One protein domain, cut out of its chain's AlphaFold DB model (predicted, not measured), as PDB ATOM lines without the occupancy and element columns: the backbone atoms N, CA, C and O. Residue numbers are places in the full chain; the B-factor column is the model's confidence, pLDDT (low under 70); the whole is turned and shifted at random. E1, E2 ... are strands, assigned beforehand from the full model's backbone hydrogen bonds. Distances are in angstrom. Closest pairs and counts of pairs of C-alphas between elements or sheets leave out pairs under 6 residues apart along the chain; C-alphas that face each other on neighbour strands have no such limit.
ATOM      1  N   ARG A 394     -51.314  56.541  36.240       46.25
ATOM      2  CA  ARG A 394     -50.083  55.757  36.311       46.25
ATOM      3  C   ARG A 394     -50.448  54.353  36.778       46.25
ATOM      4  O   ARG A 394     -50.669  54.155  37.970       46.25
ATOM      5  N   SER A 395     -50.532  53.411  35.844       50.75
ATOM      6  CA  SER A 395     -50.834  52.005  36.127       50.75
ATOM      7  C   SER A 395     -49.594  51.130  35.946       50.75
ATOM      8  O   SER A 395     -48.639  51.494  35.255       50.75
ATOM      9  N   ASP A 396     -49.595  49.978  36.606       73.44
ATOM     10  CA  ASP A 396     -48.521  48.999  36.527       73.44
ATOM     11  C   ASP A 396     -48.870  48.023  35.379       73.44
ATOM     12  O   ASP A 396     -49.634  47.077  35.552       73.44
ATOM     13  N   ILE A 397     -48.338  48.261  34.176       70.19
ATOM     14  CA  ILE A 397     -48.587  47.443  32.975       70.19
ATOM     15  C   ILE A 397     -47.706  46.198  33.028       70.19
ATOM     16  O   ILE A 397     -46.487  46.317  33.147       70.19
ATOM     17  N   ARG A 398     -48.282  44.997  32.907       77.94
ATOM     18  CA  ARG A 398     -47.507  43.747  32.913       77.94
ATOM     19  C   ARG A 398     -46.571  43.697  31.704       77.94
ATOM     20  O   ARG A 398     -47.016  43.743  30.565       77.94
ATOM     21  N   ILE A 399     -45.274  43.582  31.968       79.44
ATOM     22  CA  ILE A 399     -44.210  43.578  30.948       79.44
ATOM     23  C   ILE A 399     -43.469  42.246  30.864       79.44
ATOM     24  O   ILE A 399     -42.710  42.022  29.924       79.44
ATOM     25  N   GLY A 400     -43.647  41.374  31.856       82.38
ATOM     26  CA  GLY A 400     -43.007  40.073  31.845       82.38
ATOM     27  C   GLY A 400     -43.374  39.197  33.027       82.38
ATOM     28  O   GLY A 400     -43.903  39.654  34.043       82.38
ATOM     29  N   SER A 401     -43.058  37.915  32.902       83.75
ATOM     30  CA  SER A 401     -43.155  36.974  34.012       83.75
ATOM     31  C   SER A 401     -42.066  35.911  33.923       83.75
ATOM     32  O   SER A 401     -41.547  35.613  32.854       83.75
ATOM     33  N   PHE A 402     -41.663  35.381  35.067       83.00
ATOM     34  CA  PHE A 402     -40.628  34.362  35.177       83.00
ATOM     35  C   PHE A 402     -41.067  33.330  36.202       83.00
ATOM     36  O   PHE A 402     -41.528  33.698  37.281       83.00
ATOM     37  N   GLY A 403     -40.933  32.048  35.877       84.69
ATOM     38  CA  GLY A 403     -41.298  30.973  36.783       84.69
ATOM     39  C   GLY A 403     -40.220  29.905  36.842       84.69
ATOM     40  O   GLY A 403     -39.817  29.387  35.803       84.69
ATOM     41  N   GLU A 404     -39.823  29.534  38.050       89.81
ATOM     42  CA  GLU A 404     -38.851  28.473  38.323       89.81
ATOM     43  C   GLU A 404     -39.360  27.564  39.445       89.81
ATOM     44  O   GLU A 404     -40.140  27.992  40.301       89.81
ATOM     45  N   ASP A 405     -38.948  26.300  39.423       90.50
ATOM     46  CA  ASP A 405     -39.230  25.353  40.501       90.50
ATOM     47  C   ASP A 405     -38.020  25.346  41.443       90.50
ATOM     48  O   ASP A 405     -36.892  25.136  41.002       90.50
ATOM     49  N   ILE A 406     -38.247  25.618  42.728       89.31
ATOM     50  CA  ILE A 406     -37.200  25.711  43.751       89.31
ATOM     51  C   ILE A 406     -37.420  24.674  44.860       89.31
ATOM     52  O   ILE A 406     -38.569  24.371  45.196       89.31
ATOM     53  N   PRO A 407     -36.348  24.138  45.468       85.38
ATOM     54  CA  PRO A 407     -36.458  23.211  46.590       85.38
ATOM     55  C   PRO A 407     -37.006  23.896  47.844       85.38
ATOM     56  O   PRO A 407     -36.894  25.110  48.027       85.38
ATOM     57  N   LYS A 408     -37.611  23.113  48.738       77.75
ATOM     58  CA  LYS A 408     -38.036  23.566  50.068       77.75
ATOM     59  C   LYS A 408     -36.826  24.073  50.869       77.75
ATOM     60  O   LYS A 408     -35.878  23.329  51.086       77.75
ATOM     61  N   ALA A 409     -36.875  25.327  51.315       75.69
ATOM     62  CA  ALA A 409     -35.869  25.904  52.208       75.69
ATOM     63  C   ALA A 409     -36.228  25.676  53.688       75.69
ATOM     64  O   ALA A 409     -37.372  25.362  54.023       75.69
ATOM     65  N   ASN A 410     -35.262  25.918  54.582       74.94
ATOM     66  CA  ASN A 410     -35.448  25.868  56.043       74.94
ATOM     67  C   ASN A 410     -36.342  26.999  56.593       74.94
ATOM     68  O   ASN A 410     -36.627  27.042  57.785       74.94
ATOM     69  N   TYR A 411     -36.806  27.909  55.735       75.44
ATOM     70  CA  TYR A 411     -37.740  28.980  56.064       75.44
ATOM     71  C   TYR A 411     -38.929  28.976  55.095       75.44
ATOM     72  O   TYR A 411     -38.843  28.508  53.959       75.44
ATOM     73  N   ARG A 412     -40.072  29.507  55.545       74.50
ATOM     74  CA  ARG A 412     -41.297  29.575  54.736       74.50
ATOM     75  C   ARG A 412     -41.167  30.665  53.671       74.50
ATOM     76  O   ARG A 412     -41.021  31.838  54.014       74.50
ATOM     77  N   TYR A 413     -41.287  30.293  52.397       81.88
ATOM     78  CA  TYR A 413     -41.414  31.264  51.313       81.88
ATOM     79  C   TYR A 413     -42.668  32.123  51.518       81.88
ATOM     80  O   TYR A 413     -43.752  31.596  51.785       81.88
ATOM     81  N   ARG A 414     -42.516  33.445  51.428       78.31
ATOM     82  CA  ARG A 414     -43.615  34.407  51.543       78.31
ATOM     83  C   ARG A 414     -43.835  35.084  50.204       78.31
ATOM     84  O   ARG A 414     -42.886  35.579  49.597       78.31
ATOM     85  N   ASP A 415     -45.090  35.129  49.782       81.44
ATOM     86  CA  ASP A 415     -45.493  35.942  48.645       81.44
ATOM     87  C   ASP A 415     -45.146  37.406  48.914       81.44
ATOM     88  O   ASP A 415     -45.283  37.909  50.030       81.44
ATOM     89  N   THR A 416     -44.684  38.092  47.876       80.94
ATOM     90  CA  THR A 416     -44.400  39.524  47.925       80.94
ATOM     91  C   THR A 416     -45.272  40.238  46.909       80.94
ATOM     92  O   THR A 416     -45.380  39.830  45.749       80.94
ATOM     93  N   LEU A 417     -45.910  41.313  47.360       69.88
ATOM     94  CA  LEU A 417     -46.731  42.184  46.535       69.88
ATOM     95  C   LEU A 417     -46.058  43.552  46.455       69.88
ATOM     96  O   LEU A 417     -45.692  44.134  47.470       69.88
ATOM     97  N   ARG A 418     -45.929  44.055  45.230       71.50
ATOM     98  CA  ARG A 418     -45.492  45.406  44.872       71.50
ATOM     99  C   ARG A 418     -44.104  45.810  45.367       71.50
ATOM    100  O   ARG A 418     -43.928  46.903  45.897       71.50
ATOM    101  N   ILE A 419     -43.091  44.984  45.118       80.94
ATOM    102  CA  ILE A 419     -41.700  45.416  45.302       80.94
ATOM    103  C   ILE A 419     -41.358  46.420  44.196       80.94
ATOM    104  O   ILE A 419     -41.307  46.057  43.021       80.94
ATOM    105  N   LEU A 420     -41.142  47.679  44.570       77.38
ATOM    106  CA  LEU A 420     -40.761  48.751  43.652       77.38
ATOM    107  C   LEU A 420     -39.243  48.777  43.456       77.38
ATOM    108  O   LEU A 420     -38.483  48.701  44.416       77.38
ATOM    109  N   SER A 421     -38.805  48.926  42.210       80.06
ATOM    110  CA  SER A 421     -37.394  49.117  41.861       80.06
ATOM    111  C   SER A 421     -37.274  50.068  40.677       80.06
ATOM    112  O   SER A 421     -38.044  49.968  39.724       80.06
ATOM    113  N   VAL A 422     -36.331  51.005  40.736       76.94
ATOM    114  CA  VAL A 422     -35.998  51.875  39.603       76.94
ATOM    115  C   VAL A 422     -34.838  51.236  38.859       76.94
ATOM    116  O   VAL A 422     -33.844  50.866  39.481       76.94
ATOM    117  N   LEU A 423     -34.961  51.093  37.541       75.31
ATOM    118  CA  LEU A 423     -33.889  50.528  36.733       75.31
ATOM    119  C   LEU A 423     -32.663  51.440  36.741       75.31
ATOM    120  O   LEU A 423     -32.706  52.601  36.340       75.31
ATOM    121  N   ASP A 424     -31.539  50.863  37.124       79.44
ATOM    122  CA  ASP A 424     -30.203  51.447  37.095       79.44
ATOM    123  C   ASP A 424     -29.547  51.354  35.703       79.44
ATOM    124  O   ASP A 424     -28.624  52.116  35.393       79.44
ATOM    125  N   LYS A 425     -30.066  50.476  34.836       78.31
ATOM    126  CA  LYS A 425     -29.643  50.274  33.442       78.31
ATOM    127  C   LYS A 425     -30.791  49.796  32.549       78.31
ATOM    128  O   LYS A 425     -31.741  49.167  33.014       78.31
ATOM    129  N   ASP A 426     -30.659  50.033  31.246       75.44
ATOM    130  CA  ASP A 426     -31.570  49.492  30.234       75.44
ATOM    131  C   ASP A 426     -31.692  47.968  30.364       75.44
ATOM    132  O   ASP A 426     -30.693  47.265  30.524       75.44
ATOM    133  N   SER A 427     -32.915  47.453  30.269       83.69
ATOM    134  CA  SER A 427     -33.221  46.034  30.474       83.69
ATOM    135  C   SER A 427     -34.320  45.564  29.519       83.69
ATOM    136  O   SER A 427     -35.086  46.366  28.986       83.69
ATOM    137  N   ILE A 428     -34.392  44.258  29.267       80.75
ATOM    138  CA  ILE A 428     -35.414  43.646  28.409       80.75
ATOM    139  C   ILE A 428     -36.207  42.654  29.255       80.75
ATOM    140  O   ILE A 428     -35.618  41.810  29.925       80.75
ATOM    141  N   PHE A 429     -37.531  42.758  29.201       79.81
ATOM    142  CA  PHE A 429     -38.463  41.852  29.859       79.81
ATOM    143  C   PHE A 429     -39.259  41.094  28.800       79.81
ATOM    144  O   PHE A 429     -39.567  41.645  27.741       79.81
ATOM    145  N   SER A 430     -39.571  39.829  29.072       76.50
ATOM    146  CA  SER A 430     -40.476  39.044  28.239       76.50
ATOM    147  C   SER A 430     -41.565  38.397  29.080       76.50
ATOM    148  O   SER A 430     -41.347  38.041  30.243       76.50
ATOM    149  N   ASP A 431     -42.754  38.258  28.494       72.38
ATOM    150  CA  ASP A 431     -43.817  37.440  29.068       72.38
ATOM    151  C   ASP A 431     -43.897  36.095  28.326       72.38
ATOM    152  O   ASP A 431     -44.287  36.070  27.155       72.38
ATOM    153  N   PRO A 432     -43.558  34.968  28.982       71.56
ATOM    154  CA  PRO A 432     -43.650  33.634  28.398       71.56
ATOM    155  C   PRO A 432     -45.056  33.277  27.912       71.56
ATOM    156  O   PRO A 432     -45.186  32.462  27.006       71.56
ATOM    157  N   SER A 433     -46.103  33.870  28.498       60.09
ATOM    158  CA  SER A 433     -47.495  33.566  28.146       60.09
ATOM    159  C   SER A 433     -47.968  34.234  26.852       60.09
ATOM    160  O   SER A 433     -48.847  33.697  26.186       60.09
ATOM    161  N   THR A 434     -47.387  35.379  26.472       62.72
ATOM    162  CA  THR A 434     -47.800  36.144  25.279       62.72
ATOM    163  C   THR A 434     -46.706  36.271  24.220       62.72
ATOM    164  O   THR A 434     -46.976  36.756  23.126       62.72
ATOM    165  N   GLY A 435     -45.459  35.894  24.529       67.25
ATOM    166  CA  GLY A 435     -44.305  36.050  23.632       67.25
ATOM    167  C   GLY A 435     -43.853  37.504  23.431       67.25
ATOM    168  O   GLY A 435     -42.951  37.771  22.637       67.25
ATOM    169  N   SER A 436     -44.461  38.452  24.147       55.34
ATOM    170  CA  SER A 436     -44.180  39.883  24.017       55.34
ATOM    171  C   SER A 436     -42.840  40.239  24.661       55.34
ATOM    172  O   SER A 436     -42.557  39.812  25.781       55.34
ATOM    173  N   ILE A 437     -42.031  41.050  23.974       68.38
ATOM    174  CA  ILE A 437     -40.745  41.555  24.475       68.38
ATOM    175  C   ILE A 437     -40.848  43.067  24.665       68.38
ATOM    176  O   ILE A 437     -41.070  43.806  23.704       68.38
ATOM    177  N   VAL A 438     -40.637  43.532  25.895       65.12
ATOM    178  CA  VAL A 438     -40.676  44.950  26.263       65.12
ATOM    179  C   VAL A 438     -39.276  45.408  26.654       65.12
ATOM    180  O   VAL A 438     -38.625  44.822  27.519       65.12
ATOM    181  N   ARG A 439     -38.794  46.476  26.013       74.75
ATOM    182  CA  ARG A 439     -37.510  47.102  26.337       74.75
ATOM    183  C   ARG A 439     -37.740  48.298  27.253       74.75
ATOM    184  O   ARG A 439     -38.496  49.195  26.895       74.75
ATOM    185  N   LEU A 440     -37.065  48.298  28.394       69.81
ATOM    186  CA  LEU A 440     -37.096  49.363  29.390       69.81
ATOM    187  C   LEU A 440     -35.758  50.092  29.457       69.81
ATOM    188  O   LEU A 440     -34.708  49.520  29.139       69.81
ATOM    189  N   PHE A 441     -35.800  51.347  29.888       68.12
ATOM    190  CA  PHE A 441     -34.636  52.219  29.978       68.12
ATOM    191  C   PHE A 441     -34.259  52.504  31.432       68.12
ATOM    192  O   PHE A 441     -35.085  52.408  32.343       68.12
ATOM    193  N   LYS A 442     -32.996  52.882  31.654       73.12
ATOM    194  CA  LYS A 442     -32.545  53.417  32.947       73.12
ATOM    195  C   LYS A 442     -33.474  54.551  33.410       73.12
ATOM    196  O   LYS A 442     -33.678  55.513  32.675       73.12
ATOM    197  N   GLY A 443     -33.987  54.451  34.635       60.56
ATOM    198  CA  GLY A 443     -34.942  55.393  35.229       60.56
ATOM    199  C   GLY A 443     -36.402  54.928  35.203       60.56
ATOM    200  O   GLY A 443     -37.212  55.477  35.949       60.56
ATOM    201  N   ASP A 444     -36.748  53.898  34.423       61.81
ATOM    202  CA  ASP A 444     -38.090  53.309  34.464       61.81
ATOM    203  C   ASP A 444     -38.346  52.636  35.822       61.81
ATOM    204  O   ASP A 444     -37.480  51.957  36.381       61.81
ATOM    205  N   THR A 445     -39.556  52.810  36.356       72.31
ATOM    206  CA  THR A 445     -39.976  52.167  37.609       72.31
ATOM    207  C   THR A 445     -40.668  50.839  37.316       72.31
ATOM    208  O   THR A 445     -41.637  50.784  36.556       72.31
ATOM    209  N   ILE A 446     -40.190  49.775  37.952       83.69
ATOM    210  CA  ILE A 446     -40.715  48.415  37.848       83.69
ATOM    211  C   ILE A 446     -41.351  48.005  39.169       83.69
ATOM    212  O   ILE A 446     -40.784  48.216  40.241       83.69
ATOM    213  N   VAL A 447     -42.501  47.349  39.071       82.62
ATOM    214  CA  VAL A 447     -43.184  46.676  40.170       82.62
ATOM    215  C   VAL A 447     -43.016  45.169  39.998       82.62
ATOM    216  O   VAL A 447     -43.342  44.616  38.949       82.62
ATOM    217  N   LYS A 448     -42.494  44.493  41.021       85.94
ATOM    218  CA  LYS A 448     -42.280  43.043  41.044       85.94
ATOM    219  C   LYS A 448     -43.188  42.387  42.083       85.94
ATOM    220  O   LYS A 448     -43.147  42.744  43.258       85.94
ATOM    221  N   ASN A 449     -43.952  41.385  41.655       84.38
ATOM    222  CA  ASN A 449     -44.742  40.519  42.533       84.38
ATOM    223  C   ASN A 449     -44.169  39.102  42.480       84.38
ATOM    224  O   ASN A 449     -43.940  38.590  41.387       84.38
ATOM    225  N   ILE A 450     -43.957  38.448  43.620       86.44
ATOM    226  CA  ILE A 450     -43.483  37.057  43.679       86.44
ATOM    227  C   ILE A 450     -44.539  36.222  44.392       86.44
ATOM    228  O   ILE A 450     -44.937  36.567  45.500       86.44
ATOM    229  N   ARG A 451     -44.972  35.127  43.768       85.81
ATOM    230  CA  ARG A 451     -45.880  34.139  44.355       85.81
ATOM    231  C   ARG A 451     -45.223  32.772  44.436       85.81
ATOM    232  O   ARG A 451     -44.535  32.371  43.497       85.81
ATOM    233  N   TYR A 452     -45.468  32.055  45.521       87.31
ATOM    234  CA  TYR A 452     -44.971  30.708  45.759       87.31
ATOM    235  C   TYR A 452     -46.137  29.727  45.842       87.31
ATOM    236  O   TYR A 452     -47.018  29.855  46.685       87.31
ATOM    237  N   GLN A 453     -46.122  28.705  44.990       87.88
ATOM    238  CA  GLN A 453     -47.112  27.630  45.009       87.88
ATOM    239  C   GLN A 453     -46.421  26.303  45.315       87.88
ATOM    240  O   GLN A 453     -45.434  25.956  44.671       87.88
ATOM    241  N   LYS A 454     -46.916  25.552  46.301       85.19
ATOM    242  CA  LYS A 454     -46.377  24.224  46.630       85.19
ATOM    243  C   LYS A 454     -46.680  23.242  45.486       85.19
ATOM    244  O   LYS A 454     -47.816  23.193  45.024       85.19
ATOM    245  N   LYS A 455     -45.676  22.477  45.054       82.06
ATOM    246  CA  LYS A 455     -45.788  21.365  44.096       82.06
ATOM    247  C   LYS A 455     -45.525  20.021  44.794       82.06
ATOM    248  O   LYS A 455     -45.162  19.976  45.974       82.06
ATOM    249  N   GLU A 456     -45.730  18.931  44.063       77.75
ATOM    250  CA  GLU A 456     -45.346  17.574  44.469       77.75
ATOM    251  C   GLU A 456     -43.811  17.461  44.638       77.75
ATOM    252  O   GLU A 456     -43.054  18.283  44.118       77.75
ATOM    253  N   ASN A 457     -43.340  16.481  45.418       73.81
ATOM    254  CA  ASN A 457     -41.914  16.212  45.688       73.81
ATOM    255  C   ASN A 457     -41.109  17.337  46.385       73.81
ATOM    256  O   ASN A 457     -39.944  17.558  46.068       73.81
ATOM    257  N   ASN A 458     -41.686  18.035  47.375       78.69
ATOM    258  CA  ASN A 458     -40.990  19.078  48.164       78.69
ATOM    259  C   ASN A 458     -40.442  20.266  47.335       78.69
ATOM    260  O   ASN A 458     -39.553  20.990  47.792       78.69
ATOM    261  N   LEU A 459     -41.010  20.514  46.154       84.31
ATOM    262  CA  LEU A 459     -40.706  21.678  45.324       84.31
ATOM    263  C   LEU A 459     -41.758  22.781  45.506       84.31
ATOM    264  O   LEU A 459     -42.929  22.528  45.793       84.31
ATOM    265  N   PHE A 460     -41.346  24.030  45.312       87.44
ATOM    266  CA  PHE A 460     -42.221  25.195  45.231       87.44
ATOM    267  C   PHE A 460     -42.040  25.866  43.871       87.44
ATOM    268  O   PHE A 460     -40.923  26.159  43.460       87.44
ATOM    269  N   ARG A 461     -43.137  26.167  43.176       88.31
ATOM    270  CA  ARG A 461     -43.124  27.034  41.998       88.31
ATOM    271  C   ARG A 461     -43.016  28.481  42.459       88.31
ATOM    272  O   ARG A 461     -43.970  29.013  43.025       88.31
ATOM    273  N   ARG A 462     -41.892  29.135  42.180       89.62
ATOM    274  CA  ARG A 462     -41.716  30.578  42.362       89.62
ATOM    275  C   ARG A 462     -42.088  31.293  41.068       89.62
ATOM    276  O   ARG A 462     -41.376  31.186  40.077       89.62
ATOM    277  N   SER A 463     -43.179  32.052  41.090       85.81
ATOM    278  CA  SER A 463     -43.664  32.854  39.962       85.81
ATOM    279  C   SER A 463     -43.442  34.340  40.232       85.81
ATOM    280  O   SER A 463     -44.073  34.920  41.112       85.81
ATOM    281  N   CYS A 464     -42.540  34.964  39.484       85.62
ATOM    282  CA  CYS A 464     -42.290  36.400  39.489       85.62
ATOM    283  C   CYS A 464     -43.072  37.076  38.354       85.62
ATOM    284  O   CYS A 464     -42.944  36.687  37.197       85.62
ATOM    285  N   PHE A 465     -43.816  38.132  38.661       83.25
ATOM    286  CA  PHE A 465     -44.511  38.981  37.697       83.25
ATOM    287  C   PHE A 465     -43.901  40.380  37.732       83.25
ATOM    288  O   PHE A 465     -43.733  40.947  38.812       83.25
ATOM    289  N   TYR A 466     -43.577  40.922  36.561       84.31
ATOM    290  CA  TYR A 466     -42.975  42.239  36.392       84.31
ATOM    291  C   TYR A 466     -43.957  43.173  35.695       84.31
ATOM    292  O   TYR A 466     -44.532  42.827  34.660       84.31
ATOM    293  N   TYR A 467     -44.098  44.374  36.239       83.50
ATOM    294  CA  TYR A 467     -44.942  45.426  35.699       83.50
ATOM    295  C   TYR A 467     -44.124  46.713  35.543       83.50
ATOM    296  O   TYR A 467     -43.353  47.053  36.437       83.50
ATOM    297  N   LYS A 468     -44.268  47.435  34.429       82.19
ATOM    298  CA  LYS A 468     -43.733  48.793  34.267       82.19
ATOM    299  C   LYS A 468     -44.782  49.772  34.766       82.19
ATOM    300  O   LYS A 468     -45.928  49.699  34.333       82.19
ATOM    301  N   ARG A 469     -44.392  50.720  35.612       65.12
ATOM    302  CA  ARG A 469     -45.258  51.850  35.939       65.12
ATOM    303  C   ARG A 469     -45.275  52.811  34.752       65.12
ATOM    304  O   ARG A 469     -44.288  53.504  34.509       65.12
ATOM    305  N   ASP A 470     -46.372  52.814  34.005       52.91
ATOM    306  CA  ASP A 470     -46.549  53.643  32.814       52.91
ATOM    307  C   ASP A 470     -47.829  54.478  32.895       52.91
ATOM    308  O   ASP A 470     -48.736  54.236  33.689       52.91
ATOM    309  N   SER A 471     -47.853  55.512  32.074       42.44
ATOM    310  CA  SER A 471     -48.925  56.481  31.946       42.44
ATOM    311  C   SER A 471     -49.956  55.961  30.949       42.44
ATOM    312  O   SER A 471     -49.735  56.028  29.742       42.44
ATOM    313  N   VAL A 472     -51.084  55.443  31.430       42.06
ATOM    314  CA  VAL A 472     -52.216  55.077  30.573       42.06
ATOM    315  C   VAL A 472     -53.145  56.280  30.512       42.06
ATOM    316  O   VAL A 472     -53.643  56.734  31.542       42.06
ATOM    317  N   SER A 473     -53.364  56.823  29.312       48.03
ATOM    318  CA  SER A 473     -54.478  57.749  29.099       48.03
ATOM    319  C   SER A 473     -55.749  56.962  29.359       48.03
ATOM    320  O   SER A 473     -56.095  56.080  28.580       48.03
ATOM    321  N   VAL A 474     -56.416  57.275  30.456       54.38
ATOM    322  CA  VAL A 474     -57.746  56.766  30.734       54.38
ATOM    323  C   VAL A 474     -58.699  57.811  30.206       54.38
ATOM    324  O   VAL A 474     -58.621  58.992  30.564       54.38
ATOM    325  N   ASP A 475     -59.537  57.372  29.278       58.38
ATOM    326  CA  ASP A 475     -60.620  58.196  28.780       58.38
ATOM    327  C   ASP A 475     -61.434  58.634  29.997       58.38
ATOM    328  O   ASP A 475     -61.803  57.819  30.847       58.38
TER     329      ASP A 475
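This is residues 394 to 475 of the 1030 residues of the protein "Transgly domain-containing protein" of Fibrobacter sp (UniProt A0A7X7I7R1). A long, twisted four-stranded sheet, E1 E6 E5 E2, is partly covered on one face by the small hairpin E3 E4: a lopsided sandwich, two sheets face to face, strands crossed at 59 degrees. The 82 printed residues hold six named strands, E1 to E6 in chain order; both sheets are antiparallel and the class is all strand. The whole is loose, radius of gyration of the C-alphas 14.7 A, spanning 46 by 30 by 25 A.

Start at edge strand E1, residues 394 to 407; antiparallel E6, residues 459 to 474, has O 464 2.8 A from N 402. E5, residues 445 to 454, forms a hairpin with E6, N 449 to O 465 2.9 A. Edge strand E2, residues 416 to 422, is antiparallel to E5, N 419 to O 448 2.9 A. In hairpin E3, residues 427 to 430, and E4, residues 437 to 440, N 429 to O 438 is 2.9 A; the closest C-alphas of E1 and E3, Gly 400 and Ser 430, are 4.5 A apart.

Find C-alpha 394 at (-50.083, 55.757, 36.311); E1 runs 36.7 A, E5 30.1 A, and E6 41.6 A to C-alpha 474 at (-57.746, 56.766, 30.734).

The printed part has no cut and no long link; pLDDT is under 70 at 20 residues, among them 469 to 475.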